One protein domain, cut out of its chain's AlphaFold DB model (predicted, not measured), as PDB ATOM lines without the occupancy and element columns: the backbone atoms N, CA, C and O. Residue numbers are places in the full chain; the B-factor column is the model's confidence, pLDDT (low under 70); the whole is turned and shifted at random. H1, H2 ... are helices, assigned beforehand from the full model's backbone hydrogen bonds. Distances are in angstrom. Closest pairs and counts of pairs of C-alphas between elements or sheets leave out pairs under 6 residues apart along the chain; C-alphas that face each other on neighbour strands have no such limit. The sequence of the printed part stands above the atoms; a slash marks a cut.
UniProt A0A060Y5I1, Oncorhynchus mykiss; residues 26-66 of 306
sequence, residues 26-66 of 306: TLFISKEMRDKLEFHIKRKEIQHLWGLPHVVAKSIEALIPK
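Overview. This is residues 26 to 66 of the 306 residues of a protein of Oncorhynchus mykiss (UniProt A0A060Y5I1). The model is a thin rod: one long helix, H1, makes most of its length, and a shorter helix, H2, follows at its far end beyond a stretched link. The two helices do not fold back on each other; H2 sits past the end of H1 and turns off its line, and a short tail lies at each end of the printed part. The printed part has 41 residues with two named helices, H1 then H2, and no named strand, and its class is all helix. It is extended, with a radius of gyration of the C-alphas of 17.3 A, and its C-alphas span 52 by 15 by 10 A.

Along the chain. The printed part begins at Thr 26, with its C-alpha at (165.821, 114.766, 18.402). H1 is residues 31 to 49, 26.9 A from first to last C-alpha, from C-alpha 31 at (160.292, 112.709, 11.530) to C-alpha 49 at (140.039, 110.514, 29.039). H2 is residues 54 to 63, 14.1 A from first to last C-alpha, and it ends with C-alpha 63 at (132.608, 91.744, 41.012).

Arrangement. H1 and H2 are apart, with no C-alpha of the one within 8 A of the other. A tight link of 4 residues joins them. In both helices every O i to N i+4 pair is within hydrogen-bond range. Residues 35 to 51, of which 35 to 49 belong to H1, stand free, and so do residues 53 to 59, of which 54 to 59 belong to H2.

Size, cuts and confidence. The two C-alphas farthest apart are those of Leu 27 and Pro 65, at 51.7 A. The printed part has no cut. Its mean pLDDT is 87.9, and confidence is low, under 70, at residues 26 to 27.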
ATOM      1  N   THR A  26     165.227 116.087  18.156       61.28
ATOM      2  CA  THR A  26     165.821 114.766  18.402       61.28
ATOM      3  C   THR A  26     166.325 114.149  17.097       61.28
ATOM      4  O   THR A  26     165.603 113.404  16.446       61.28
ATOM      5  N   LEU A  27     167.557 114.488  16.695       69.81
ATOM      6  CA  LEU A  27     168.145 114.123  15.396       69.81
ATOM      7  C   LEU A  27     168.282 112.602  15.216       69.81
ATOM      8  O   LEU A  27     168.266 112.107  14.096       69.81
ATOM      9  N   PHE A  28     168.351 111.865  16.327       81.06
ATOM     10  CA  PHE A  28     168.360 110.401  16.374       81.06
ATOM     11  C   PHE A  28     166.997 109.752  16.059       81.06
ATOM     12  O   PHE A  28     166.926 108.536  15.911       81.06
ATOM     13  N   ILE A  29     165.909 110.530  15.984       85.94
ATOM     14  CA  ILE A  29     164.545 110.048  15.732       85.94
ATOM     15  C   ILE A  29     164.048 110.677  14.429       85.94
ATOM     16  O   ILE A  29     163.897 111.895  14.331       85.94
ATOM     17  N   SER A  30     163.770 109.842  13.423       91.81
ATOM     18  CA  SER A  30     163.239 110.312  12.140       91.81
ATOM     19  C   SER A  30     161.881 110.998  12.318       91.81
ATOM     20  O   SER A  30     161.118 110.658  13.229       91.81
ATOM     21  N   LYS A  31     161.552 111.954  11.435       89.38
ATOM     22  CA  LYS A  31     160.292 112.709  11.530       89.38
ATOM     23  C   LYS A  31     159.083 111.771  11.617       89.38
ATOM     24  O   LYS A  31     158.315 111.876  12.560       89.38
ATOM     25  N   GLU A  32     158.993 110.784  10.724       93.12
ATOM     26  CA  GLU A  32     157.916 109.789  10.761       93.12
ATOM     27  C   GLU A  32     157.789 109.069  12.108       93.12
ATOM     28  O   GLU A  32     156.681 108.777  12.545       93.12
ATOM     29  N   MET A  33     158.911 108.732  12.752       93.50
ATOM     30  CA  MET A  33     158.901 108.024  14.031       93.50
ATOM     31  C   MET A  33     158.424 108.934  15.167       93.50
ATOM     32  O   MET A  33     157.731 108.459  16.067       93.50
ATOM     33  N   ARG A  34     158.720 110.240  15.095       92.94
ATOM     34  CA  ARG A  34     158.144 111.251  15.990       92.94
ATOM     35  C   ARG A  34     156.646 111.427  15.737       92.94
ATOM     36  O   ARG A  34     155.876 111.291  16.679       92.94
ATOM     37  N   ASP A  35     156.229 111.604  14.486       93.12
ATOM     38  CA  ASP A  35     154.821 111.767  14.100       93.12
ATOM     39  C   ASP A  35     153.976 110.548  14.563       93.12
ATOM     40  O   ASP A  35     152.906 110.696  15.159       93.12
ATOM     41  N   LYS A  36     154.500 109.322  14.384       96.19
ATOM     42  CA  LYS A  36     153.897 108.054  14.854       96.19
ATOM     43  C   LYS A  36     153.833 107.944  16.388       96.19
ATOM     44  O   LYS A  36     152.901 107.319  16.906       96.19
ATOM     45  N   LEU A  37     154.796 108.531  17.106       95.62
ATOM     46  CA  LEU A  37     154.842 108.571  18.573       95.62
ATOM     47  C   LEU A  37     153.870 109.614  19.142       95.62
ATOM     48  O   LEU A  37     153.099 109.289  20.039       95.62
ATOM     49  N   GLU A  38     153.839 110.828  18.589       96.06
ATOM     50  CA  GLU A  38     152.879 111.873  18.969       96.06
ATOM     51  C   GLU A  38     151.433 111.418  18.753       96.06
ATOM     52  O   GLU A  38     150.582 111.619  19.622       96.06
ATOM     53  N   PHE A  39     151.157 110.741  17.634       96.94
ATOM     54  CA  PHE A  39     149.861 110.111  17.388       96.94
ATOM     55  C   PHE A  39     149.521 109.052  18.450       96.94
ATOM     56  O   PHE A  39     148.391 109.009  18.936       96.94
ATOM     57  N   HIS A  40     150.489 108.226  18.864       96.56
ATOM     58  CA  HIS A  40     150.282 107.252  19.941       96.56
ATOM     59  C   HIS A  40     150.023 107.903  21.300       96.56
ATOM     60  O   HIS A  40     149.161 107.417  22.031       96.56
ATOM     61  N   ILE A  41     150.721 108.993  21.628       96.31
ATOM     62  CA  ILE A  41     150.521 109.750  22.870       96.31
ATOM     63  C   ILE A  41     149.109 110.348  22.888       96.31
ATOM     64  O   ILE A  41     148.343 110.031  23.792       96.31
ATOM     65  N   LYS A  42     148.714 111.088  21.843       96.25
ATOM     66  CA  LYS A  42     147.367 111.681  21.710       96.25
ATOM     67  C   LYS A  42     146.264 110.610  21.734       96.25
ATOM     68  O   LYS A  42     145.248 110.764  22.406       96.25
ATOM     69  N   ARG A  43     146.476 109.462  21.075       93.19
ATOM     70  CA  ARG A  43     145.552 108.311  21.132       93.19
ATOM     71  C   ARG A  43     145.452 107.708  22.538       93.19
ATOM     72  O   ARG A  43     144.369 107.278  22.932       93.19
ATOM     73  N   LYS A  44     146.557 107.644  23.289       89.81
ATOM     74  CA  LYS A  44     146.571 107.148  24.674       89.81
ATOM     75  C   LYS A  44     145.909 108.123  25.634       89.81
ATOM     76  O   LYS A  44     145.119 107.685  26.458       89.81
ATOM     77  N   GLU A  45     146.162 109.414  25.487       91.50
ATOM     78  CA  GLU A  45     145.488 110.484  26.220       91.50
ATOM     79  C   GLU A  45     143.965 110.395  26.047       91.50
ATOM     80  O   GLU A  45     143.246 110.271  27.036       91.50
ATOM     81  N   ILE A  46     143.473 110.294  24.806       91.44
ATOM     82  CA  ILE A  46     142.046 110.062  24.517       91.44
ATOM     83  C   ILE A  46     141.545 108.753  25.155       91.44
ATOM     84  O   ILE A  46     140.478 108.745  25.766       91.44
ATOM     85  N   GLN A  47     142.315 107.657  25.088       87.44
ATOM     86  CA  GLN A  47     141.954 106.395  25.753       87.44
ATOM     87  C   GLN A  47     141.841 106.548  27.284       87.44
ATOM     88  O   GLN A  47     140.971 105.929  27.892       87.44
ATOM     89  N   HIS A  48     142.691 107.363  27.913       82.50
ATOM     90  CA  HIS A  48     142.625 107.641  29.349       82.50
ATOM     91  C   HIS A  48     141.465 108.586  29.707       82.50
ATOM     92  O   HIS A  48     140.804 108.356  30.717       82.50
ATOM     93  N   LEU A  49     141.165 109.583  28.867       85.00
ATOM     94  CA  LEU A  49     140.039 110.514  29.039       85.00
ATOM     95  C   LEU A  49     138.670 109.840  28.860       85.00
ATOM     96  O   LEU A  49     137.728 110.164  29.580       85.00
ATOM     97  N   TRP A  50     138.552 108.877  27.940       83.75
ATOM     98  CA  TRP A  50     137.355 108.030  27.808       83.75
ATOM     99  C   TRP A  50     137.201 107.036  28.972       83.75
ATOM    100  O   TRP A  50     136.107 106.520  29.203       83.75
ATOM    101  N   GLY A  51     138.279 106.804  29.726       82.50
ATOM    102  CA  GLY A  51     138.283 106.022  30.955       82.50
ATOM    103  C   GLY A  51     137.844 104.572  30.757       82.50
ATOM    104  O   GLY A  51     138.082 103.948  29.721       82.50
ATOM    105  N   LEU A  52     137.200 104.021  31.785       80.19
ATOM    106  CA  LEU A  52     136.551 102.719  31.702       80.19
ATOM    107  C   LEU A  52     135.069 102.924  31.338       80.19
ATOM    108  O   LEU A  52     134.390 103.668  32.050       80.19
ATOM    109  N   PRO A  53     134.531 102.269  30.288       83.25
ATOM    110  CA  PRO A  53     133.122 102.407  29.934       83.25
ATOM    111  C   PRO A  53     132.215 102.080  31.123       83.25
ATOM    112  O   PRO A  53     132.465 101.123  31.856       83.25
ATOM    113  N   HIS A  54     131.134 102.843  31.303       77.44
ATOM    114  CA  HIS A  54     130.292 102.786  32.505       77.44
ATOM    115  C   HIS A  54     129.737 101.379  32.823       77.44
ATOM    116  O   HIS A  54     129.558 101.031  33.989       77.44
ATOM    117  N   VAL A  55     129.529 100.543  31.798       83.44
ATOM    118  CA  VAL A  55     129.150  99.122  31.934       83.44
ATOM    119  C   VAL A  55     130.260  98.296  32.596       83.44
ATOM    120  O   VAL A  55     129.988  97.501  33.490       83.44
ATOM    121  N   VAL A  56     131.520  98.509  32.204       85.69
ATOM    122  CA  VAL A  56     132.685  97.817  32.777       85.69
ATOM    123  C   VAL A  56     132.958  98.318  34.195       85.69
ATOM    124  O   VAL A  56     133.232  97.510  35.075       85.69
ATOM    125  N   ALA A  57     132.801  99.623  34.453       85.81
ATOM    126  CA  ALA A  57     132.892 100.177  35.805       85.81
ATOM    127  C   ALA A  57     131.861  99.530  36.752       85.81
ATOM    128  O   ALA A  57     132.238  99.019  37.803       85.81
ATOM    129  N   LYS A  58     130.588  99.443  36.334       86.06
ATOM    130  CA  LYS A  58     129.531  98.725  37.070       86.06
ATOM    131  C   LYS A  58     129.830  97.237  37.261       86.06
ATOM    132  O   LYS A  58     129.560  96.703  38.330       86.06
ATOM    133  N   SER A  59     130.398  96.573  36.253       92.94
ATOM    134  CA  SER A  59     130.821  95.171  36.362       92.94
ATOM    135  C   SER A  59     131.908  94.997  37.431       92.94
ATOM    136  O   SER A  59     131.798  94.124  38.284       92.94
ATOM    137  N   ILE A  60     132.906  95.885  37.471       88.50
ATOM    138  CA  ILE A  60     133.952  95.873  38.504       88.50
ATOM    139  C   ILE A  60     133.380  96.189  39.896       88.50
ATOM    140  O   ILE A  60     133.745  95.515  40.855       88.50
ATOM    141  N   GLU A  61     132.454  97.143  40.022       87.88
ATOM    142  CA  GLU A  61     131.762  97.438  41.291       87.88
ATOM    143  C   GLU A  61     130.868  96.284  41.786       87.88
ATOM    144  O   GLU A  61     130.621  96.185  42.988       87.88
ATOM    145  N   ALA A  62     130.395  95.413  40.888       89.75
ATOM    146  CA  ALA A  62     129.630  94.213  41.227       89.75
ATOM    147  C   ALA A  62     130.522  92.992  41.532       89.75
ATOM    148  O   ALA A  62     130.171  92.179  42.385       89.75
ATOM    149  N   LEU A  63     131.665  92.859  40.849       91.94
ATOM    150  CA  LEU A  63     132.608  91.744  41.012       91.94
ATOM    151  C   LEU A  63     133.558  91.924  42.202       91.94
ATOM    152  O   LEU A  63     133.937  90.937  42.830       91.94
ATOM    153  N   ILE A  64     133.967  93.157  42.515       91.06
ATOM    154  CA  ILE A  64     134.836  93.441  43.662       91.06
ATOM    155  C   ILE A  64     133.954  93.699  44.891       91.06
ATOM    156  O   ILE A  64     133.318  94.754  44.967       91.06
ATOM    157  N   PRO A  65     133.924  92.795  45.893       81.88
ATOM    158  CA  PRO A  65     133.160  93.031  47.109       81.88
ATOM    159  C   PRO A  65     133.682  94.287  47.806       81.88
ATOM    160  O   PRO A  65     134.890  94.473  47.983       81.88
ATOM    161  N   LYS A  66     132.758  95.167  48.200       83.31
ATOM    162  CA  LYS A  66     133.081  96.471  48.785       83.31
ATOM    163  C   LYS A  66     133.998  96.295  49.994       83.31
ATOM    164  O   LYS A  66     133.576  95.727  51.000       83.31
TER     165      LYS A  66